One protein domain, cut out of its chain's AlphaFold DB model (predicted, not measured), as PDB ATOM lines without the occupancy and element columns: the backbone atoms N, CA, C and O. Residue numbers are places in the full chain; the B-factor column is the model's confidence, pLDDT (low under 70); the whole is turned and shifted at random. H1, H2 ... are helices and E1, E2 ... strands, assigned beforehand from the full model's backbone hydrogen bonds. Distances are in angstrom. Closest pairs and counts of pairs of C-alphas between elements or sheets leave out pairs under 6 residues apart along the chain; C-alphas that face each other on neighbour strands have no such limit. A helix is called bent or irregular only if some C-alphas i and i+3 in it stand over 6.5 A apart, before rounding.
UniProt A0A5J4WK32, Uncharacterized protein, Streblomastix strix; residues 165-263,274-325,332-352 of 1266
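What this domain is: This is residues 165 to 263, 274 to 325 and 332 to 352 of the 1266 residues of an uncharacterized protein of Streblomastix strix (UniProt A0A5J4WK32). The chain is wound in stacked turns, a solenoid of parallel strands: E1, E3, E5, E7, E10 and E13 stack into one wall, and E2, E4 and E6, each sharply bent, with E8 and E9, then E11 and E12, stack into the other two sides. The short helix H1 sits beside E11 at the last turns. The printed part has 172 residues, under half of them in named elements, and is mostly strand: E1 to E13 in order, then H1. One sheet runs E1 E3 E5 E7 E10 E13, parallel throughout; the other is branched, its neighbours parallel. The whole is compact, radius of gyration of the C-alphas 15.3 A, spanning 42 by 37 by 30 A.

How they stand to each other: Begin in the branched, twisted sheet with E6, residues 232 to 244, which bends by 92 degrees at residue 241. On one side of it find E4, residues 199 to 208, parallel, with N 202 and O 234 2.8 A apart; on the other side find E8, residues 278 to 281, with N 235 and O 279 at 2.8 A, and E9, residues 284 to 288, with N 240 and O 284 at 2.8 A. E8 runs on into E9 at 97 degrees. On the other side of E4 from E6 look for the edge strand E2, residues 172 to 181, parallel to E4, with N 175 and O 201 at 2.8 A. Edge strands E11, residues 309 to 312, and E12, residues 315 to 319, are the parallel neighbours of E8 and E9, with N 280 and O 310 at 3.0 A and N 285 and O 315 at 2.8 A. The other sheet is E1, 166 to 168, E3, 192 to 194, E5, 222 to 227, E7, 254 to 258, E10, 299 to 304, and E13, 332 to 334; look at N 258 of E7 and O 302 of E10, 2.8 A apart. The sheets form a sandwich, two sheets face to face, their strands at 23 degrees. H1, residues 340 to 346, only grazes each sheet; its closest C-alpha pair with E11 is Leu 310 and Gln 346, 4.9 A. Its backbone has 0 of 3 O i to N i+4 pairs within hydrogen-bond range, but 4 of 4 O i to N i+3 pairs.

Where its parts are: Find C-alpha 166 at (2.702, 25.602, 21.728), where E1 begins. E2 and E4 each measure 23.4 A, E6 26.8 A. H1 ends at C-alpha 346, (-1.192, 54.043, 17.600).

The domain as a whole: The farthest C-alphas, of Gln 183 and Asp 263, are 46.4 A apart. Residues 264 to 273 and 326 to 331 are not printed, leaving gaps of 20.3 A and 17.4 A between C-alphas. The link E4 to E5 is long. Confidence is under 70 at 246 to 251, 260 to 263, 274, 289 to 295 and 320 to 325.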
ATOM      1  N   LEU A 165       6.725  25.400  20.581       95.00
ATOM      2  CA  LEU A 165       6.495  25.180  22.019       95.00
ATOM      3  C   LEU A 165       5.013  24.880  22.282       95.00
ATOM      4  O   LEU A 165       4.668  23.964  23.033       95.00
ATOM      5  N   GLY A 166       4.152  25.669  21.636       94.31
ATOM      6  CA  GLY A 166       2.702  25.602  21.728       94.31
ATOM      7  C   GLY A 166       2.034  25.737  20.359       94.31
ATOM      8  O   GLY A 166       2.453  26.555  19.539       94.31
ATOM      9  N   VAL A 167       0.982  24.945  20.157       95.94
ATOM     10  CA  VAL A 167      -0.018  25.050  19.088       95.94
ATOM     11  C   VAL A 167      -1.335  25.456  19.748       95.94
ATOM     12  O   VAL A 167      -1.960  24.660  20.451       95.94
ATOM     13  N   VAL A 168      -1.735  26.715  19.586       96.00
ATOM     14  CA  VAL A 168      -2.880  27.303  20.299       96.00
ATOM     15  C   VAL A 168      -4.035  27.478  19.320       96.00
ATOM     16  O   VAL A 168      -3.978  28.381  18.494       96.00
ATOM     17  N   ASN A 169      -5.045  26.609  19.398       92.75
ATOM     18  CA  ASN A 169      -6.160  26.544  18.444       92.75
ATOM     19  C   ASN A 169      -7.460  27.205  18.947       92.75
ATOM     20  O   ASN A 169      -8.340  27.478  18.133       92.75
ATOM     21  N   ARG A 170      -7.610  27.411  20.270       89.06
ATOM     22  CA  ARG A 170      -8.701  28.205  20.895       89.06
ATOM     23  C   ARG A 170      -8.334  28.894  22.214       89.06
ATOM     24  O   ARG A 170      -8.875  29.950  22.512       89.06
ATOM     25  N   GLY A 171      -7.473  28.285  23.030       93.94
ATOM     26  CA  GLY A 171      -7.254  28.723  24.415       93.94
ATOM     27  C   GLY A 171      -6.204  29.819  24.608       93.94
ATOM     28  O   GLY A 171      -5.955  30.642  23.724       93.94
ATOM     29  N   SER A 172      -5.582  29.808  25.789       96.25
ATOM     30  CA  SER A 172      -4.648  30.845  26.251       96.25
ATOM     31  C   SER A 172      -3.227  30.311  26.477       96.25
ATOM     32  O   SER A 172      -3.049  29.318  27.183       96.25
ATOM     33  N   PHE A 173      -2.199  30.996  25.973       97.50
ATOM     34  CA  PHE A 173      -0.786  30.630  26.149       97.50
ATOM     35  C   PHE A 173       0.033  31.808  26.693       97.50
ATOM     36  O   PHE A 173       0.038  32.896  26.116       97.50
ATOM     37  N   ILE A 174       0.721  31.589  27.817       98.00
ATOM     38  CA  ILE A 174       1.362  32.642  28.615       98.00
ATOM     39  C   ILE A 174       2.833  32.289  28.886       98.00
ATOM     40  O   ILE A 174       3.136  31.203  29.380       98.00
ATOM     41  N   MET A 175       3.748  33.222  28.618       97.88
ATOM     42  CA  MET A 175       5.175  33.125  28.946       97.88
ATOM     43  C   MET A 175       5.621  34.344  29.764       97.88
ATOM     44  O   MET A 175       5.584  35.471  29.274       97.88
ATOM     45  N   GLU A 176       6.052  34.115  31.005       97.25
ATOM     46  CA  GLU A 176       6.426  35.154  31.970       97.25
ATOM     47  C   GLU A 176       7.847  34.934  32.528       97.25
ATOM     48  O   GLU A 176       8.120  33.888  33.117       97.25
ATOM     49  N   LYS A 177       8.751  35.917  32.416       96.12
ATOM     50  CA  LYS A 177      10.121  35.854  32.982       96.12
ATOM     51  C   LYS A 177      10.924  34.649  32.462       96.12
ATOM     52  O   LYS A 177      11.404  33.844  33.252       96.12
ATOM     53  N   LEU A 178      11.050  34.493  31.141       96.38
ATOM     54  CA  LEU A 178      11.862  33.429  30.525       96.38
ATOM     55  C   LEU A 178      13.036  34.000  29.723       96.38
ATOM     56  O   LEU A 178      12.884  34.987  29.006       96.38
ATOM     57  N   ASP A 179      14.167  33.297  29.765       94.44
ATOM     58  CA  ASP A 179      15.297  33.485  28.854       94.44
ATOM     59  C   ASP A 179      15.399  32.266  27.922       94.44
ATOM     60  O   ASP A 179      15.784  31.175  28.344       94.44
ATOM     61  N   ILE A 180      15.056  32.436  26.643       94.25
ATOM     62  CA  ILE A 180      15.152  31.389  25.618       94.25
ATOM     63  C   ILE A 180      16.422  31.613  24.788       94.25
ATOM     64  O   ILE A 180      16.579  32.644  24.127       94.25
ATOM     65  N   ILE A 181      17.325  30.628  24.796       91.75
ATOM     66  CA  ILE A 181      18.603  30.665  24.069       91.75
ATOM     67  C   ILE A 181      18.647  29.504  23.066       91.75
ATOM     68  O   ILE A 181      18.841  28.352  23.447       91.75
ATOM     69  N   GLY A 182      18.500  29.802  21.773       87.94
ATOM     70  CA  GLY A 182      18.450  28.801  20.695       87.94
ATOM     71  C   GLY A 182      19.791  28.165  20.308       87.94
ATOM     72  O   GLY A 182      19.819  27.282  19.454       87.94
ATOM     73  N   GLN A 183      20.898  28.608  20.917       88.44
ATOM     74  CA  GLN A 183      22.273  28.130  20.674       88.44
ATOM     75  C   GLN A 183      22.739  28.206  19.201       88.44
ATOM     76  O   GLN A 183      23.677  27.517  18.805       88.44
ATOM     77  N   SER A 184      22.093  29.045  18.387       85.81
ATOM     78  CA  SER A 184      22.260  29.152  16.930       85.81
ATOM     79  C   SER A 184      21.981  27.852  16.163       85.81
ATOM     80  O   SER A 184      22.469  27.670  15.050       85.81
ATOM     81  N   LEU A 185      21.180  26.951  16.740       91.50
ATOM     82  CA  LEU A 185      20.700  25.743  16.071       91.50
ATOM     83  C   LEU A 185      19.511  26.090  15.157       91.50
ATOM     84  O   LEU A 185      18.604  26.822  15.555       91.50
ATOM     85  N   GLU A 186      19.498  25.555  13.934       91.06
ATOM     86  CA  GLU A 186      18.447  25.836  12.947       91.06
ATOM     87  C   GLU A 186      17.161  25.036  13.226       91.06
ATOM     88  O   GLU A 186      17.112  23.815  13.046       91.06
ATOM     89  N   GLY A 187      16.098  25.730  13.637       90.94
ATOM     90  CA  GLY A 187      14.741  25.189  13.725       90.94
ATOM     91  C   GLY A 187      13.928  25.381  12.439       90.94
ATOM     92  O   GLY A 187      14.400  25.949  11.455       90.94
ATOM     93  N   LYS A 188      12.686  24.890  12.425       90.19
ATOM     94  CA  LYS A 188      11.811  24.895  11.231       90.19
ATOM     95  C   LYS A 188      10.487  25.621  11.437       90.19
ATOM     96  O   LYS A 188       9.909  26.100  10.465       90.19
ATOM     97  N   GLU A 189      10.035  25.688  12.679       92.31
ATOM     98  CA  GLU A 189       8.746  26.225  13.098       92.31
ATOM     99  C   GLU A 189       8.940  27.559  13.854       92.31
ATOM    100  O   GLU A 189      10.071  27.879  14.246       92.31
ATOM    101  N   PRO A 190       7.874  28.359  14.064       93.56
ATOM    102  CA  PRO A 190       7.897  29.431  15.059       93.56
ATOM    103  C   PRO A 190       8.066  28.859  16.477       93.56
ATOM    104  O   PRO A 190       7.821  27.677  16.716       93.56
ATOM    105  N   LEU A 191       8.413  29.697  17.460       94.81
ATOM    106  CA  LEU A 191       8.293  29.301  18.872       94.81
ATOM    107  C   LEU A 191       6.832  29.046  19.280       94.81
ATOM    108  O   LEU A 191       6.576  28.126  20.053       94.81
ATOM    109  N   VAL A 192       5.878  29.829  18.774       96.69
ATOM    110  CA  VAL A 192       4.439  29.649  19.021       96.69
ATOM    111  C   VAL A 192       3.677  29.714  17.699       96.69
ATOM    112  O   VAL A 192       3.795  30.688  16.953       96.69
ATOM    113  N   TYR A 193       2.877  28.686  17.426       96.19
ATOM    114  CA  TYR A 193       1.937  28.644  16.307       96.19
ATOM    115  C   TYR A 193       0.499  28.707  16.830       96.19
ATOM    116  O   TYR A 193       0.189  28.142  17.883       96.19
ATOM    117  N   SER A 194      -0.394  29.391  16.117       95.25
ATOM    118  CA  SER A 194      -1.761  29.589  16.580       95.25
ATOM    119  C   SER A 194      -2.790  29.806  15.469       95.25
ATOM    120  O   SER A 194      -2.513  30.374  14.412       95.25
ATOM    121  N   ILE A 195      -4.007  29.362  15.767       92.88
ATOM    122  CA  ILE A 195      -5.251  29.543  15.025       92.88
ATOM    123  C   ILE A 195      -6.286  29.960  16.084       92.88
ATOM    124  O   ILE A 195      -6.331  29.342  17.140       92.88
ATOM    125  N   SER A 196      -7.081  31.007  15.870       91.38
ATOM    126  CA  SER A 196      -8.160  31.439  16.781       91.38
ATOM    127  C   SER A 196      -7.814  31.509  18.293       91.38
ATOM    128  O   SER A 196      -8.633  31.071  19.108       91.38
ATOM    129  N   PRO A 197      -6.649  32.041  18.728       94.62
ATOM    130  CA  PRO A 197      -6.296  32.085  20.148       94.62
ATOM    131  C   PRO A 197      -7.208  33.029  20.928       94.62
ATOM    132  O   PRO A 197      -7.576  34.094  20.432       94.62
ATOM    133  N   LYS A 198      -7.472  32.714  22.195       93.94
ATOM    134  CA  LYS A 198      -8.109  33.655  23.119       93.94
ATOM    135  C   LYS A 198      -7.114  34.651  23.700       93.94
ATOM    136  O   LYS A 198      -7.380  35.846  23.728       93.94
ATOM    137  N   LEU A 199      -5.956  34.165  24.146       95.56
ATOM    138  CA  LEU A 199      -4.894  35.005  24.695       95.56
ATOM    139  C   LEU A 199      -3.515  34.454  24.333       95.56
ATOM    140  O   LEU A 199      -3.188  33.324  24.693       95.56
ATOM    141  N   ILE A 200      -2.673  35.281  23.718       97.69
ATOM    142  CA  ILE A 200      -1.221  35.073  23.695       97.69
ATOM    143  C   ILE A 200      -0.589  36.179  24.543       97.69
ATOM    144  O   ILE A 200      -0.731  37.356  24.220       97.69
ATOM    145  N   GLN A 201       0.104  35.824  25.625       97.62
ATOM    146  CA  GLN A 201       0.775  36.799  26.487       97.62
ATOM    147  C   GLN A 201       2.254  36.462  26.673       97.62
ATOM    148  O   GLN A 201       2.600  35.425  27.237       97.62
ATOM    149  N   PHE A 202       3.128  37.387  26.283       97.94
ATOM    150  CA  PHE A 202       4.555  37.370  26.590       97.94
ATOM    151  C   PHE A 202       4.879  38.538  27.533       97.94
ATOM    152  O   PHE A 202       4.437  39.667  27.311       97.94
ATOM    153  N   THR A 203       5.604  38.282  28.623       96.50
ATOM    154  CA  THR A 203       5.907  39.292  29.654       96.50
ATOM    155  C   THR A 203       7.301  39.066  30.241       96.50
ATOM    156  O   THR A 203       7.537  38.024  30.849       96.50
ATOM    157  N   SER A 204       8.218  40.026  30.082       95.75
ATOM    158  CA  SER A 204       9.634  39.890  30.479       95.75
ATOM    159  C   SER A 204      10.283  38.647  29.851       95.75
ATOM    160  O   SER A 204      10.586  37.668  30.533       95.75
ATOM    161  N   LEU A 205      10.421  38.645  28.524       96.75
ATOM    162  CA  LEU A 205      10.859  37.482  27.739       96.75
ATOM    163  C   LEU A 205      12.094  37.828  26.896       96.75
ATOM    164  O   LEU A 205      11.991  38.585  25.931       96.75
ATOM    165  N   THR A 206      13.245  37.225  27.193       95.69
ATOM    166  CA  THR A 206      14.432  37.317  26.329       95.69
ATOM    167  C   THR A 206      14.432  36.165  25.328       95.69
ATOM    168  O   THR A 206      14.312  35.003  25.710       95.69
ATOM    169  N   VAL A 207      14.625  36.457  24.040       94.62
ATOM    170  CA  VAL A 207      14.756  35.446  22.979       94.62
ATOM    171  C   VAL A 207      16.032  35.711  22.195       94.62
ATOM    172  O   VAL A 207      16.141  36.732  21.510       94.62
ATOM    173  N   SER A 208      17.005  34.805  22.278       92.81
ATOM    174  CA  SER A 208      18.307  34.996  21.638       92.81
ATOM    175  C   SER A 208      18.860  33.772  20.922       92.81
ATOM    176  O   SER A 208      18.627  32.631  21.322       92.81
ATOM    177  N   ASN A 209      19.652  34.031  19.879       89.00
ATOM    178  CA  ASN A 209      20.370  33.019  19.104       89.00
ATOM    179  C   ASN A 209      19.464  31.877  18.597       89.00
ATOM    180  O   ASN A 209      19.876  30.722  18.556       89.00
ATOM    181  N   ILE A 210      18.219  32.181  18.231       90.69
ATOM    182  CA  ILE A 210      17.349  31.284  17.468       90.69
ATOM    183  C   ILE A 210      17.603  31.512  15.977       90.69
ATOM    184  O   ILE A 210      17.718  32.652  15.513       90.69
ATOM    185  N   ALA A 211      17.666  30.416  15.224       88.94
ATOM    186  CA  ALA A 211      17.738  30.423  13.773       88.94
ATOM    187  C   ALA A 211      16.580  29.619  13.166       88.94
ATOM    188  O   ALA A 211      16.087  28.650  13.750       88.94
ATOM    189  N   LEU A 212      16.168  30.013  11.966       87.12
ATOM    190  CA  LEU A 212      15.330  29.204  11.084       87.12
ATOM    191  C   LEU A 212      16.190  28.631   9.955       87.12
ATOM    192  O   LEU A 212      17.065  29.327   9.438       87.12
ATOM    193  N   VAL A 213      15.910  27.390   9.545       87.12
ATOM    194  CA  VAL A 213      16.587  26.748   8.408       87.12
ATOM    195  C   VAL A 213      16.529  27.618   7.155       87.12
ATOM    196  O   VAL A 213      15.513  28.268   6.863       87.12
ATOM    197  N   TYR A 214      17.607  27.591   6.369       78.06
ATOM    198  CA  TYR A 214      17.638  28.297   5.092       78.06
ATOM    199  C   TYR A 214      16.466  27.857   4.199       78.06
ATOM    200  O   TYR A 214      16.237  26.669   3.970       78.06
ATOM    201  N   GLY A 215      15.724  28.838   3.686       72.69
ATOM    202  CA  GLY A 215      14.522  28.618   2.883       72.69
ATOM    203  C   GLY A 215      13.196  28.605   3.656       72.69
ATOM    204  O   GLY A 215      12.155  28.536   3.008       72.69
ATOM    205  N   SER A 216      13.188  28.702   4.993       80.50
ATOM    206  CA  SER A 216      11.927  28.797   5.748       80.50
ATOM    207  C   SER A 216      11.153  30.091   5.449       80.50
ATOM    208  O   SER A 216      11.744  31.159   5.255       80.50
ATOM    209  N   THR A 217       9.822  29.972   5.439       81.50
ATOM    210  CA  THR A 217       8.842  31.066   5.330       81.50
ATOM    211  C   THR A 217       8.174  31.412   6.664       81.50
ATOM    212  O   THR A 217       7.420  32.381   6.722       81.50
ATOM    213  N   ALA A 218       8.403  30.623   7.719       84.56
ATOM    214  CA  ALA A 218       7.785  30.834   9.026       84.56
ATOM    215  C   ALA A 218       8.342  32.092   9.727       84.56
ATOM    216  O   ALA A 218       9.522  32.408   9.550       84.56
ATOM    217  N   PRO A 219       7.541  32.791  10.553       88.81
ATOM    218  CA  PRO A 219       8.062  33.756  11.516       88.81
ATOM    219  C   PRO A 219       8.816  33.027  12.641       88.81
ATOM    220  O   PRO A 219       8.590  31.844  12.895       88.81
ATOM    221  N   LEU A 220       9.716  33.724  13.334       90.31
ATOM    222  CA  LEU A 220      10.585  33.113  14.346       90.31
ATOM    223  C   LEU A 220       9.939  32.963  15.737       90.31
ATOM    224  O   LEU A 220      10.152  31.949  16.401       90.31
ATOM    225  N   LEU A 221       9.165  33.951  16.198       93.62
ATOM    226  CA  LEU A 221       8.568  33.957  17.541       93.62
ATOM    227  C   LEU A 221       7.105  33.504  17.518       93.62
ATOM    228  O   LEU A 221       6.749  32.569  18.231       93.62
ATOM    229  N   LEU A 222       6.267  34.163  16.717       95.38
ATOM    230  CA  LEU A 222       4.815  33.989  16.754       95.38
ATOM    231  C   LEU A 222       4.225  33.959  15.339       95.38
ATOM    232  O   LEU A 222       4.487  34.858  14.542       95.38
ATOM    233  N   SER A 223       3.403  32.946  15.066       95.19
ATOM    234  CA  SER A 223       2.511  32.878  13.905       95.19
ATOM    235  C   SER A 223       1.077  32.731  14.392       95.19
ATOM    236  O   SER A 223       0.776  31.757  15.082       95.19
ATOM    237  N   VAL A 224       0.195  33.656  14.021       94.94
ATOM    238  CA  VAL A 224      -1.255  33.533  14.227       94.94
ATOM    239  C   VAL A 224      -1.944  33.623  12.873       94.94
ATOM    240  O   VAL A 224      -1.782  34.618  12.175       94.94
ATOM    241  N   ASN A 225      -2.684  32.583  12.498       91.12
ATOM    242  CA  ASN A 225      -3.277  32.472  11.163       91.12
ATOM    243  C   ASN A 225      -4.743  32.929  11.088       91.12
ATOM    244  O   ASN A 225      -5.227  33.188   9.995       91.12
ATOM    245  N   GLU A 226      -5.446  32.984  12.219       90.06
ATOM    246  CA  GLU A 226      -6.880  33.293  12.302       90.06
ATOM    247  C   GLU A 226      -7.152  34.054  13.609       90.06
ATOM    248  O   GLU A 226      -7.456  33.446  14.626       90.06
ATOM    249  N   LEU A 227      -6.971  35.372  13.645       89.50
ATOM    250  CA  LEU A 227      -7.309  36.189  14.817       89.50
ATOM    251  C   LEU A 227      -8.795  36.582  14.802       89.50
ATOM    252  O   LEU A 227      -9.347  36.879  13.743       89.50
ATOM    253  N   THR A 228      -9.424  36.610  15.979       87.44
ATOM    254  CA  THR A 228     -10.845  36.959  16.162       87.44
ATOM    255  C   THR A 228     -11.003  38.223  17.010       87.44
ATOM    256  O   THR A 228     -10.061  38.647  17.676       87.44
ATOM    257  N   GLN A 229     -12.200  38.814  17.046       81.00
ATOM    258  CA  GLN A 229     -12.474  40.004  17.868       81.00
ATOM    259  C   GLN A 229     -12.469  39.727  19.388       81.00
ATOM    260  O   GLN A 229     -12.300  40.660  20.165       81.00
ATOM    261  N   GLU A 230     -12.598  38.463  19.819       83.56
ATOM    262  CA  GLU A 230     -12.436  38.047  21.226       83.56
ATOM    263  C   GLU A 230     -10.977  37.708  21.599       83.56
ATOM    264  O   GLU A 230     -10.676  37.437  22.764       83.56
ATOM    265  N   SER A 231     -10.067  37.680  20.620       89.81
ATOM    266  CA  SER A 231      -8.650  37.391  20.836       89.81
ATOM    267  C   SER A 231      -7.928  38.576  21.488       89.81
ATOM    268  O   SER A 231      -8.262  39.732  21.245       89.81
ATOM    269  N   ASN A 232      -6.864  38.307  22.247       93.44
ATOM    270  CA  ASN A 232      -5.930  39.336  22.707       93.44
ATOM    271  C   ASN A 232      -4.470  38.859  22.598       93.44
ATOM    272  O   ASN A 232      -4.157  37.697  22.878       93.44
ATOM    273  N   ILE A 233      -3.566  39.744  22.174       96.12
ATOM    274  CA  ILE A 233      -2.130  39.482  22.036       96.12
ATOM    275  C   ILE A 233      -1.346  40.586  22.753       96.12
ATOM    276  O   ILE A 233      -1.254  41.715  22.272       96.12
ATOM    277  N   MET A 234      -0.733  40.235  23.885       96.50
ATOM    278  CA  MET A 234       0.105  41.130  24.687       96.50
ATOM    279  C   MET A 234       1.580  40.729  24.606       96.50
ATOM    280  O   MET A 234       1.953  39.611  24.957       96.50
ATOM    281  N   ILE A 235       2.431  41.667  24.200       97.38
ATOM    282  CA  ILE A 235       3.887  41.517  24.120       97.38
ATOM    283  C   ILE A 235       4.506  42.651  24.940       97.38
ATOM    284  O   ILE A 235       4.589  43.789  24.481       97.38
ATOM    285  N   TYR A 236       4.895  42.349  26.179       97.12
ATOM    286  CA  TYR A 236       5.385  43.329  27.151       97.12
ATOM    287  C   TYR A 236       6.811  42.995  27.606       97.12
ATOM    288  O   TYR A 236       7.052  41.874  28.052       97.12
ATOM    289  N   ASP A 237       7.741  43.954  27.551       96.31
ATOM    290  CA  ASP A 237       9.134  43.759  28.009       96.31
ATOM    291  C   ASP A 237       9.811  42.547  27.317       96.31
ATOM    292  O   ASP A 237      10.385  41.656  27.945       96.31
ATOM    293  N   VAL A 238       9.654  42.440  25.990       96.56
ATOM    294  CA  VAL A 238      10.154  41.307  25.191       96.56
ATOM    295  C   VAL A 238      11.376  41.716  24.374       96.56
ATOM    296  O   VAL A 238      11.321  42.652  23.579       96.56
ATOM    297  N   HIS A 239      12.483  40.990  24.531       95.75
ATOM    298  CA  HIS A 239      13.786  41.315  23.947       95.75
ATOM    299  C   HIS A 239      14.264  40.220  22.987       95.75
ATOM    300  O   HIS A 239      14.896  39.242  23.389       95.75
ATOM    301  N   VAL A 240      13.999  40.407  21.695       92.69
ATOM    302  CA  VAL A 240      14.335  39.468  20.618       92.69
ATOM    303  C   VAL A 240      15.642  39.916  19.954       92.69
ATOM    304  O   VAL A 240      15.655  40.885  19.199       92.69
ATOM    305  N   LYS A 241      16.763  39.246  20.260       87.12
ATOM    306  CA  LYS A 241      18.137  39.702  19.952       87.12
ATOM    307  C   LYS A 241      18.999  38.629  19.280       87.12
ATOM    308  O   LYS A 241      18.958  37.468  19.656       87.12
ATOM    309  N   GLN A 242      19.856  39.024  18.331       76.88
ATOM    310  CA  GLN A 242      20.813  38.120  17.648       76.88
ATOM    311  C   GLN A 242      20.165  36.918  16.922       76.88
ATOM    312  O   GLN A 242      20.804  35.895  16.703       76.88
ATOM    313  N   ASN A 243      18.893  37.034  16.531       75.81
ATOM    314  CA  ASN A 243      18.162  35.961  15.858       75.81
ATOM    315  C   ASN A 243      18.298  36.052  14.330       75.81
ATOM    316  O   ASN A 243      18.465  37.153  13.790       75.81
ATOM    317  N   THR A 244      18.212  34.901  13.653       77.12
ATOM    318  CA  THR A 244      18.344  34.768  12.189       77.12
ATOM    319  C   THR A 244      17.040  34.256  11.580       77.12
ATOM    320  O   THR A 244      16.666  33.098  11.777       77.12
ATOM    321  N   ALA A 245      16.343  35.122  10.841       70.56
ATOM    322  CA  ALA A 245      15.072  34.790  10.195       70.56
ATOM    323  C   ALA A 245      15.257  33.972   8.901       70.56
ATOM    324  O   ALA A 245      16.298  34.038   8.242       70.56
ATOM    325  N   GLY A 246      14.220  33.215   8.529       65.81
ATOM    326  CA  GLY A 246      14.209  32.375   7.330       65.81
ATOM    327  C   GLY A 246      14.263  33.187   6.032       65.81
ATOM    328  O   GLY A 246      13.674  34.261   5.922       65.81
ATOM    329  N   ALA A 247      14.952  32.653   5.019       63.06
ATOM    330  CA  ALA A 247      15.273  33.381   3.786       63.06
ATOM    331  C   ALA A 247      14.071  33.771   2.897       63.06
ATOM    332  O   ALA A 247      14.260  34.521   1.943       63.06
ATOM    333  N   TYR A 248      12.860  33.289   3.198       62.72
ATOM    334  CA  TYR A 248      11.614  33.676   2.521       62.72
ATOM    335  C   TYR A 248      10.491  34.049   3.506       62.72
ATOM    336  O   TYR A 248       9.328  34.132   3.111       62.72
ATOM    337  N   ALA A 249      10.811  34.274   4.785       59.88
ATOM    338  CA  ALA A 249       9.835  34.707   5.776       59.88
ATOM    339  C   ALA A 249       9.390  36.143   5.471       59.88
ATOM    340  O   ALA A 249      10.169  37.085   5.611       59.88
ATOM    341  N   GLN A 250       8.130  36.320   5.061       64.62
ATOM    342  CA  GLN A 250       7.571  37.647   4.764       64.62
ATOM    343  C   GLN A 250       7.603  38.560   6.003       64.62
ATOM    344  O   GLN A 250       7.897  39.752   5.894       64.62
ATOM    345  N   ALA A 251       7.352  37.938   7.160       63.28
ATOM    346  CA  ALA A 251       7.059  38.546   8.452       63.28
ATOM    347  C   ALA A 251       8.170  38.401   9.507       63.28
ATOM    348  O   ALA A 251       8.044  38.946  10.598       63.28
ATOM    349  N   GLY A 252       9.236  37.646   9.215       81.44
ATOM    350  CA  GLY A 252      10.461  37.666  10.014       81.44
ATOM    351  C   GLY A 252      10.372  37.073  11.429       81.44
ATOM    352  O   GLY A 252      10.743  35.916  11.641       81.44
ATOM    353  N   ILE A 253       9.912  37.859  12.409       90.38
ATOM    354  CA  ILE A 253       9.768  37.458  13.818       90.38
ATOM    355  C   ILE A 253       8.296  37.227  14.195       90.38
ATOM    356  O   ILE A 253       8.026  36.272  14.928       90.38
ATOM    357  N   ILE A 254       7.353  38.044  13.706       93.50
ATOM    358  CA  ILE A 254       5.928  37.982  14.092       93.50
ATOM    359  C   ILE A 254       5.021  38.074  12.860       93.50
ATOM    360  O   ILE A 254       5.037  39.085  12.161       93.50
ATOM    361  N   PHE A 255       4.174  37.064  12.648       93.81
ATOM    362  CA  PHE A 255       3.062  37.090  11.691       93.81
ATOM    363  C   PHE A 255       1.725  36.978  12.428       93.81
ATOM    364  O   PHE A 255       1.557  36.070  13.245       93.81
ATOM    365  N   ILE A 256       0.777  37.869  12.133       94.44
ATOM    366  CA  ILE A 256      -0.595  37.808  12.652       94.44
ATOM    367  C   ILE A 256      -1.576  38.137  11.521       94.44
ATOM    368  O   ILE A 256      -1.532  39.232  10.969       94.44
ATOM    369  N   HIS A 257      -2.477  37.209  11.220       93.25
ATOM    370  CA  HIS A 257      -3.576  37.367  10.270       93.25
ATOM    371  C   HIS A 257      -4.913  37.266  11.010       93.25
ATOM    372  O   HIS A 257      -5.149  36.299  11.735       93.25
ATOM    373  N   ALA A 258      -5.773  38.269  10.849       89.81
ATOM    374  CA  ALA A 258      -7.154  38.285  11.316       89.81
ATOM    375  C   ALA A 258      -8.115  37.949  10.167       89.81
ATOM    376  O   ALA A 258      -7.836  38.255   9.010       89.81
ATOM    377  N   ILE A 259      -9.236  37.307  10.495       82.50
ATOM    378  CA  ILE A 259     -10.236  36.885   9.505       82.50
ATOM    379  C   ILE A 259     -10.963  38.126   8.951       82.50
ATOM    380  O   ILE A 259     -11.531  38.890   9.727       82.50
ATOM    381  N   GLU A 260     -10.973  38.317   7.622       62.12
ATOM    382  CA  GLU A 260     -11.665  39.451   6.968       62.12
ATOM    383  C   GLU A 260     -13.210  39.331   6.983       62.12
ATOM    384  O   GLU A 260     -13.895  40.319   6.728       62.12
ATOM    385  N   ASP A 261     -13.764  38.156   7.312       51.16
ATOM    386  CA  ASP A 261     -15.206  37.855   7.280       51.16
ATOM    387  C   ASP A 261     -16.008  38.533   8.420       51.16
ATOM    388  O   ASP A 261     -16.444  37.896   9.384       51.16
ATOM    389  N   GLN A 262     -16.288  39.827   8.266       48.22
ATOM    390  CA  GLN A 262     -17.553  40.428   8.712       48.22
ATOM    391  C   GLN A 262     -18.275  41.033   7.500       48.22
ATOM    392  O   GLN A 262     -18.261  42.242   7.290       48.22
ATOM    393  N   ASP A 263     -18.893  40.158   6.695       43.66
ATOM    394  CA  ASP A 263     -19.801  40.545   5.606       43.66
ATOM    395  C   ASP A 263     -20.963  41.417   6.136       43.66
ATOM    396  O   ASP A 263     -21.581  41.096   7.156       43.66
ATOM    397  N   ALA A 274     -13.160  49.620  21.280       58.62
ATOM    398  CA  ALA A 274     -12.137  50.643  21.478       58.62
ATOM    399  C   ALA A 274     -10.880  50.127  22.214       58.62
ATOM    400  O   ALA A 274      -9.957  50.907  22.465       58.62
ATOM    401  N   GLU A 275     -10.840  48.844  22.585       72.25
ATOM    402  CA  GLU A 275      -9.680  48.201  23.202       72.25
ATOM    403  C   GLU A 275      -8.776  47.529  22.146       72.25
ATOM    404  O   GLU A 275      -9.270  46.854  21.240       72.25
ATOM    405  N   PRO A 276      -7.441  47.676  22.247       84.25
ATOM    406  CA  PRO A 276      -6.512  47.097  21.287       84.25
ATOM    407  C   PRO A 276      -6.432  45.572  21.439       84.25
ATOM    408  O   PRO A 276      -6.126  45.050  22.513       84.25
ATOM    409  N   ILE A 277      -6.625  44.863  20.328       90.88
ATOM    410  CA  ILE A 277      -6.440  43.409  20.222       90.88
ATOM    411  C   ILE A 277      -4.949  43.046  20.293       90.88
ATOM    412  O   ILE A 277      -4.592  42.014  20.859       90.88
ATOM    413  N   ILE A 278      -4.069  43.889  19.739       94.31
ATOM    414  CA  ILE A 278      -2.612  43.724  19.786       94.31
ATOM    415  C   ILE A 278      -1.982  44.879  20.564       94.31
ATOM    416  O   ILE A 278      -2.039  46.031  20.131       94.31
ATOM    417  N   LEU A 279      -1.292  44.549  21.656       95.75
ATOM    418  CA  LEU A 279      -0.457  45.468  22.426       95.75
ATOM    419  C   LEU A 279       1.008  45.015  22.390       95.75
ATOM    420  O   LEU A 279       1.344  43.951  22.910       95.75
ATOM    421  N   ILE A 280       1.892  45.852  21.842       96.88
ATOM    422  CA  ILE A 280       3.350  45.697  21.968       96.88
ATOM    423  C   ILE A 280       3.894  46.870  22.788       96.88
ATOM    424  O   ILE A 280       3.823  48.018  22.352       96.88
ATOM    425  N   GLU A 281       4.441  46.609  23.973       96.69
ATOM    426  CA  GLU A 281       4.926  47.658  24.875       96.69
ATOM    427  C   GLU A 281       6.309  47.342  25.483       96.69
ATOM    428  O   GLU A 281       6.630  46.191  25.788       96.69
ATOM    429  N   ASN A 282       7.138  48.383  25.651       96.44
ATOM    430  CA  ASN A 282       8.473  48.345  26.274       96.44
ATOM    431  C   ASN A 282       9.419  47.269  25.681       96.44
ATOM    432  O   ASN A 282      10.293  46.762  26.376       96.44
ATOM    433  N   SER A 283       9.232  46.884  24.413       96.38
ATOM    434  CA  SER A 283       9.858  45.697  23.807       96.38
ATOM    435  C   SER A 283      10.925  46.052  22.763       96.38
ATOM    436  O   SER A 283      10.843  47.075  22.088       96.38
ATOM    437  N   GLU A 284      11.931  45.194  22.592       95.38
ATOM    438  CA  GLU A 284      13.046  45.366  21.651       95.38
ATOM    439  C   GLU A 284      13.114  44.172  20.687       95.38
ATOM    440  O   GLU A 284      13.625  43.103  21.022       95.38
ATOM    441  N   ILE A 285      12.584  44.355  19.479       93.00
ATOM    442  CA  ILE A 285      12.417  43.324  18.453       93.00
ATOM    443  C   ILE A 285      13.444  43.573  17.340       93.00
ATOM    444  O   ILE A 285      13.253  44.441  16.489       93.00
ATOM    445  N   ILE A 286      14.554  42.823  17.355       88.75
ATOM    446  CA  ILE A 286      15.665  42.975  16.404       88.75
ATOM    447  C   ILE A 286      15.894  41.686  15.613       88.75
ATOM    448  O   ILE A 286      16.380  40.672  16.127       88.75
ATOM    449  N   GLN A 287      15.629  41.772  14.315       79.25
ATOM    450  CA  GLN A 287      15.939  40.744  13.330       79.25
ATOM    451  C   GLN A 287      17.305  40.991  12.691       79.25
ATOM    452  O   GLN A 287      17.655  42.132  12.401       79.25
ATOM    453  N   ASN A 288      18.043  39.917  12.402       72.31
ATOM    454  CA  ASN A 288      19.138  39.934  11.432       72.31
ATOM    455  C   ASN A 288      18.725  39.036  10.262       72.31
ATOM    456  O   ASN A 288      18.398  37.863  10.466       72.31
ATOM    457  N   THR A 289      18.721  39.578   9.046       66.06
ATOM    458  CA  THR A 289      18.295  38.846   7.850       66.06
ATOM    459  C   THR A 289      19.501  38.604   6.954       66.06
ATOM    460  O   THR A 289      20.065  39.538   6.395       66.06
ATOM    461  N   LEU A 290      19.897  37.341   6.777       54.16
ATOM    462  CA  LEU A 290      21.009  36.971   5.886       54.16
ATOM    463  C   LEU A 290      20.611  36.929   4.396       54.16
ATOM    464  O   LEU A 290      21.454  36.675   3.538       54.16
ATOM    465  N   ALA A 291      19.329  37.127   4.080       51.97
ATOM    466  CA  ALA A 291      18.760  36.860   2.765       51.97
ATOM    467  C   ALA A 291      18.465  38.134   1.964       51.97
ATOM    468  O   ALA A 291      17.849  39.076   2.456       51.97
ATOM    469  N   THR A 292      18.833  38.120   0.683       51.12
ATOM    470  CA  THR A 292      18.638  39.232  -0.259       51.12
ATOM    471  C   THR A 292      17.259  39.204  -0.938       51.12
ATOM    472  O   THR A 292      17.147  39.436  -2.143       51.12
ATOM    473  N   VAL A 293      16.203  38.855  -0.199       55.94
ATOM    474  CA  VAL A 293      14.821  38.839  -0.712       55.94
ATOM    475  C   VAL A 293      14.214  40.237  -0.698       55.94
ATOM    476  O   VAL A 293      14.383  41.001   0.245       55.94
ATOM    477  N   SER A 294      13.471  40.573  -1.753       53.94
ATOM    478  CA  SER A 294      13.095  41.955  -2.067       53.94
ATOM    479  C   SER A 294      12.052  42.599  -1.143       53.94
ATOM    480  O   SER A 294      11.698  43.751  -1.379       53.94
ATOM    481  N   GLN A 295      11.517  41.883  -0.147       67.81
ATOM    482  CA  GLN A 295      10.327  42.284   0.619       67.81
ATOM    483  C   GLN A 295      10.345  41.801   2.089       67.81
ATOM    484  O   GLN A 295       9.341  41.292   2.581       67.81
ATOM    485  N   THR A 296      11.458  41.922   2.813       75.75
ATOM    486  CA  THR A 296      11.533  41.516   4.238       75.75
ATOM    487  C   THR A 296      10.854  42.517   5.178       75.75
ATOM    488  O   THR A 296      11.037  43.721   4.988       75.75
ATOM    489  N   CYS A 297      10.202  42.038   6.241       84.50
ATOM    490  CA  CYS A 297       9.971  42.812   7.468       84.50
ATOM    491  C   CYS A 297      10.124  41.944   8.730       84.50
ATOM    492  O   CYS A 297      10.279  40.728   8.612       84.50
ATOM    493  N   ALA A 298      10.139  42.569   9.913       88.31
ATOM    494  CA  ALA A 298      10.264  41.887  11.207       88.31
ATOM    495  C   ALA A 298       8.912  41.608  11.889       88.31
ATOM    496  O   ALA A 298       8.837  40.738  12.761       88.31
ATOM    497  N   ILE A 299       7.858  42.334  11.497       92.12
ATOM    498  CA  ILE A 299       6.476  42.155  11.960       92.12
ATOM    499  C   ILE A 299       5.521  42.359  10.773       92.12
ATOM    500  O   ILE A 299       5.621  43.373  10.084       92.12
ATOM    501  N   GLN A 300       4.570  41.448  10.555       92.88
ATOM    502  CA  GLN A 300       3.504  41.586   9.551       92.88
ATOM    503  C   GLN A 300       2.136  41.314  10.181       92.88
ATOM    504  O   GLN A 300       1.918  40.235  10.735       92.88
ATOM    505  N   PHE A 301       1.233  42.291  10.080       94.00
ATOM    506  CA  PHE A 301      -0.166  42.188  10.507       94.00
ATOM    507  C   PHE A 301      -1.104  42.248   9.297       94.00
ATOM    508  O   PHE A 301      -0.854  43.022   8.372       94.00
ATOM    509  N   GLU A 302      -2.190  41.478   9.312       92.50
ATOM    510  CA  GLU A 302      -3.188  41.411   8.235       92.50
ATOM    511  C   GLU A 302      -4.617  41.336   8.799       92.50
ATOM    512  O   GLU A 302      -4.819  40.748   9.860       92.50
ATOM    513  N   GLY A 303      -5.599  41.915   8.098       89.12
ATOM    514  CA  GLY A 303      -7.030  41.817   8.433       89.12
ATOM    515  C   GLY A 303      -7.487  42.659   9.633       89.12
ATOM    516  O   GLY A 303      -8.551  42.406  10.193       89.12
ATOM    517  N   LEU A 304      -6.687  43.643  10.060       89.62
ATOM    518  CA  LEU A 304      -6.965  44.471  11.240       89.62
ATOM    519  C   LEU A 304      -7.338  45.910  10.884       89.62
ATOM    520  O   LEU A 304      -6.796  46.499   9.950       89.62
ATOM    521  N   ASN A 305      -8.191  46.510  11.711       90.50
ATOM    522  CA  ASN A 305      -8.450  47.948  11.719       90.50
ATOM    523  C   ASN A 305      -7.381  48.680  12.560       90.50
ATOM    524  O   ASN A 305      -6.883  48.110  13.537       90.50
ATOM    525  N   PRO A 306      -7.038  49.952  12.263       91.50
ATOM    526  CA  PRO A 306      -5.993  50.686  12.980       91.50
ATOM    527  C   PRO A 306      -6.151  50.685  14.506       91.50
ATOM    528  O   PRO A 306      -5.172  50.527  15.222       91.50
ATOM    529  N   GLN A 307      -7.379  50.825  15.007       90.00
ATOM    530  CA  GLN A 307      -7.726  50.904  16.430       90.00
ATOM    531  C   GLN A 307      -7.389  49.624  17.215       90.00
ATOM    532  O   GLN A 307      -7.190  49.680  18.425       90.00
ATOM    533  N   GLN A 308      -7.289  48.480  16.532       91.19
ATOM    534  CA  GLN A 308      -7.004  47.178  17.138       91.19
ATOM    535  C   GLN A 308      -5.500  46.947  17.377       91.19
ATOM    536  O   GLN A 308      -5.128  45.960  18.011       91.19
ATOM    537  N   ILE A 309      -4.636  47.837  16.881       93.88
ATOM    538  CA  ILE A 309      -3.174  47.769  16.993       93.88
ATOM    539  C   ILE A 309      -2.700  48.893  17.916       93.88
ATOM    540  O   ILE A 309      -3.103  50.037  17.736       93.88
ATOM    541  N   LEU A 310      -1.800  48.603  18.860       94.69
ATOM    542  CA  LEU A 310      -1.178  49.610  19.721       94.69
ATOM    543  C   LEU A 310       0.284  49.254  20.033       94.69
ATOM    544  O   LEU A 310       0.563  48.194  20.593       94.69
ATOM    545  N   ILE A 311       1.226  50.144  19.697       95.12
ATOM    546  CA  ILE A 311       2.664  49.938  19.946       95.12
ATOM    547  C   ILE A 311       3.252  51.123  20.717       95.12
ATOM    548  O   ILE A 311       3.132  52.279  20.306       95.12
ATOM    549  N   LYS A 312       3.906  50.833  21.847       94.12
ATOM    550  CA  LYS A 312       4.397  51.833  22.807       94.12
ATOM    551  C   LYS A 312       5.830  51.571  23.265       94.12
ATOM    552  O   LYS A 312       6.185  50.420  23.512       94.12
ATOM    553  N   ASN A 313       6.637  52.620  23.445       93.12
ATOM    554  CA  ASN A 313       7.985  52.561  24.048       93.12
ATOM    555  C   ASN A 313       8.890  51.440  23.483       93.12
ATOM    556  O   ASN A 313       9.673  50.839  24.218       93.12
ATOM    557  N   SER A 314       8.734  51.083  22.207       93.38
ATOM    558  CA  SER A 314       9.295  49.848  21.644       93.38
ATOM    559  C   SER A 314      10.272  50.129  20.509       93.38
ATOM    560  O   SER A 314      10.142  51.111  19.785       93.38
ATOM    561  N   THR A 315      11.255  49.249  20.359       91.88
ATOM    562  CA  THR A 315      12.279  49.268  19.310       91.88
ATOM    563  C   THR A 315      12.005  48.136  18.328       91.88
ATOM    564  O   THR A 315      11.983  46.978  18.740       91.88
ATOM    565  N   ILE A 316      11.815  48.440  17.043       90.81
ATOM    566  CA  ILE A 316      11.566  47.442  15.987       90.81
ATOM    567  C   ILE A 316      12.594  47.657  14.874       90.81
ATOM    568  O   ILE A 316      12.594  48.705  14.231       90.81
ATOM    569  N   ILE A 317      13.490  46.684  14.667       86.62
ATOM    570  CA  ILE A 317      14.610  46.793  13.718       86.62
ATOM    571  C   ILE A 317      14.718  45.538  12.841       86.62
ATOM    572  O   ILE A 317      14.941  44.433  13.344       86.62
ATOM    573  N   ASN A 318      14.666  45.714  11.523       81.81
ATOM    574  CA  ASN A 318      14.939  44.689  10.523       81.81
ATOM    575  C   ASN A 318      16.322  44.916   9.893       81.81
ATOM    576  O   ASN A 318      16.477  45.657   8.923       81.81
ATOM    577  N   ARG A 319      17.356  44.251  10.425       76.38
ATOM    578  CA  ARG A 319      18.722  44.319   9.879       76.38
ATOM    579  C   ARG A 319      18.860  43.407   8.656       76.38
ATOM    580  O   ARG A 319      19.535  42.377   8.704       76.38
ATOM    581  N   SER A 320      18.188  43.788   7.574       66.25
ATOM    582  CA  SER A 320      18.444  43.301   6.214       66.25
ATOM    583  C   SER A 320      19.583  44.106   5.560       66.25
ATOM    584  O   SER A 320      19.800  45.259   5.934       66.25
ATOM    585  N   PRO A 321      20.313  43.556   4.569       60.34
ATOM    586  CA  PRO A 321      21.345  44.303   3.850       60.34
ATOM    587  C   PRO A 321      20.751  45.529   3.121       60.34
ATOM    588  O   PRO A 321      19.730  45.375   2.447       60.34
ATOM    589  N   PRO A 322      21.387  46.719   3.169       51.97
ATOM    590  CA  PRO A 322      20.778  48.005   2.779       51.97
ATOM    591  C   PRO A 322      20.583  48.226   1.262       51.97
ATOM    592  O   PRO A 322      20.385  49.348   0.811       51.97
ATOM    593  N   ASN A 323      20.643  47.170   0.448       49.22
ATOM    594  CA  ASN A 323      20.640  47.237  -1.019       49.22
ATOM    595  C   ASN A 323      19.315  46.728  -1.631       49.22
ATOM    596  O   ASN A 323      19.309  46.085  -2.681       49.22
ATOM    597  N   ILE A 324      18.196  46.915  -0.915       54.66
ATOM    598  CA  ILE A 324      16.868  46.386  -1.266       54.66
ATOM    599  C   ILE A 324      15.776  47.424  -0.969       54.66
ATOM    600  O   ILE A 324      15.391  47.637   0.177       54.66
ATOM    601  N   ASN A 325      15.218  48.011  -2.030       54.38
ATOM    602  CA  ASN A 325      14.313  49.169  -1.975       54.38
ATOM    603  C   ASN A 325      12.936  48.929  -1.310       54.38
ATOM    604  O   ASN A 325      12.150  49.866  -1.222       54.38
ATOM    605  N   ILE A 332       1.672  46.246   7.437       92.69
ATOM    606  CA  ILE A 332       0.281  46.179   7.882       92.69
ATOM    607  C   ILE A 332      -0.621  46.117   6.650       92.69
ATOM    608  O   ILE A 332      -0.561  46.995   5.791       92.69
ATOM    609  N   ILE A 333      -1.447  45.079   6.561       92.75
ATOM    610  CA  ILE A 333      -2.549  44.975   5.606       92.75
ATOM    611  C   ILE A 333      -3.836  45.236   6.388       92.75
ATOM    612  O   ILE A 333      -4.285  44.392   7.160       92.75
ATOM    613  N   LEU A 334      -4.383  46.436   6.222       91.81
ATOM    614  CA  LEU A 334      -5.622  46.865   6.856       91.81
ATOM    615  C   LEU A 334      -6.842  46.363   6.078       91.81
ATOM    616  O   LEU A 334      -6.821  46.314   4.841       91.81
ATOM    617  N   SER A 335      -7.909  46.070   6.816       88.12
ATOM    618  CA  SER A 335      -9.215  45.668   6.287       88.12
ATOM    619  C   SER A 335      -9.835  46.743   5.385       88.12
ATOM    620  O   SER A 335      -9.464  47.921   5.440       88.12
ATOM    621  N   SER A 336     -10.797  46.344   4.550       84.38
ATOM    622  CA  SER A 336     -11.517  47.265   3.658       84.38
ATOM    623  C   SER A 336     -12.108  48.467   4.413       84.38
ATOM    624  O   SER A 336     -12.560  48.348   5.549       84.38
ATOM    625  N   GLY A 337     -12.071  49.652   3.796       84.06
ATOM    626  CA  GLY A 337     -12.583  50.900   4.380       84.06
ATOM    627  C   GLY A 337     -11.686  51.579   5.431       84.06
ATOM    628  O   GLY A 337     -11.931  52.739   5.762       84.06
ATOM    629  N   SER A 338     -10.626  50.926   5.923       88.75
ATOM    630  CA  SER A 338      -9.718  51.515   6.920       88.75
ATOM    631  C   SER A 338      -8.906  52.714   6.405       88.75
ATOM    632  O   SER A 338      -8.368  52.707   5.298       88.75
ATOM    633  N   ILE A 339      -8.718  53.723   7.264       89.44
ATOM    634  CA  ILE A 339      -7.874  54.898   6.994       89.44
ATOM    635  C   ILE A 339      -6.455  54.634   7.515       89.44
ATOM    636  O   ILE A 339      -6.224  54.553   8.721       89.44
ATOM    637  N   SER A 340      -5.470  54.529   6.618       90.00
ATOM    638  CA  SER A 340      -4.088  54.180   6.992       90.00
ATOM    639  C   SER A 340      -3.404  55.219   7.888       90.00
ATOM    640  O   SER A 340      -2.561  54.855   8.705       90.00
ATOM    641  N   GLN A 341      -3.791  56.495   7.801       89.56
ATOM    642  CA  GLN A 341      -3.257  57.566   8.646       89.56
ATOM    643  C   GLN A 341      -3.637  57.420  10.131       89.56
ATOM    644  O   GLN A 341      -2.920  57.942  10.985       89.56
ATOM    645  N   ASP A 342      -4.707  56.692  10.475       90.94
ATOM    646  CA  ASP A 342      -5.083  56.490  11.882       90.94
ATOM    647  C   ASP A 342      -4.101  55.590  12.646       90.94
ATOM    648  O   ASP A 342      -3.987  55.720  13.866       90.94
ATOM    649  N   LEU A 343      -3.293  54.779  11.947       91.31
ATOM    650  CA  LEU A 343      -2.174  54.038  12.545       91.31
ATOM    651  C   LEU A 343      -1.139  54.955  13.211       91.31
ATOM    652  O   LEU A 343      -0.522  54.563  14.196       91.31
ATOM    653  N   ILE A 344      -0.963  56.192  12.727       89.12
ATOM    654  CA  ILE A 344       0.026  57.135  13.277       89.12
ATOM    655  C   ILE A 344      -0.286  57.456  14.750       89.12
ATOM    656  O   ILE A 344       0.626  57.649  15.549       89.12
ATOM    657  N   LYS A 345      -1.568  57.441  15.143       89.19
ATOM    658  CA  LYS A 345      -2.014  57.659  16.532       89.19
ATOM    659  C   LYS A 345      -1.684  56.478  17.457       89.19
ATOM    660  O   LYS A 345      -1.656  56.657  18.672       89.19
ATOM    661  N   GLN A 346      -1.430  55.300  16.886       92.38
ATOM    662  CA  GLN A 346      -1.192  54.043  17.600       92.38
ATOM    663  C   GLN A 346       0.289  53.747  17.854       92.38
ATOM    664  O   GLN A 346       0.618  52.811  18.584       92.38
ATOM    665  N   PHE A 347       1.188  54.543  17.274       91.19
ATOM    666  CA  PHE A 347       2.621  54.476  17.528       91.19
ATOM    667  C   PHE A 347       3.008  55.561  18.539       91.19
ATOM    668  O   PHE A 347       3.070  56.744  18.209       91.19
ATOM    669  N   SER A 348       3.285  55.171  19.785       88.31
ATOM    670  CA  SER A 348       3.682  56.107  20.845       88.31
ATOM    671  C   SER A 348       5.101  55.816  21.327       88.31
ATOM    672  O   SER A 348       5.348  54.813  21.990       88.31
ATOM    673  N   VAL A 349       6.057  56.689  20.993       84.88
ATOM    674  CA  VAL A 349       7.487  56.487  21.312       84.88
ATOM    675  C   VAL A 349       7.999  55.145  20.753       84.88
ATOM    676  O   VAL A 349       8.574  54.320  21.461       84.88
ATOM    677  N   VAL A 350       7.747  54.903  19.464       85.50
ATOM    678  CA  VAL A 350       8.281  53.738  18.744       85.50
ATOM    679  C   VAL A 350       9.551  54.155  18.012       85.50
ATOM    680  O   VAL A 350       9.522  55.060  17.181       85.50
ATOM    681  N   TYR A 351      10.665  53.500  18.328       85.12
ATOM    682  CA  TYR A 351      11.904  53.615  17.572       85.12
ATOM    683  C   TYR A 351      11.905  52.546  16.478       85.12
ATOM    684  O   TYR A 351      11.868  51.345  16.757       85.12
ATOM    685  N   PHE A 352      11.972  52.984  15.227       84.75
ATOM    686  CA  PHE A 352      12.174  52.099  14.088       84.75
ATOM    687  C   PHE A 352      13.653  52.070  13.695       84.75
ATOM    688  O   PHE A 352      14.386  53.041  13.895       84.75
TER     689      PHE A 352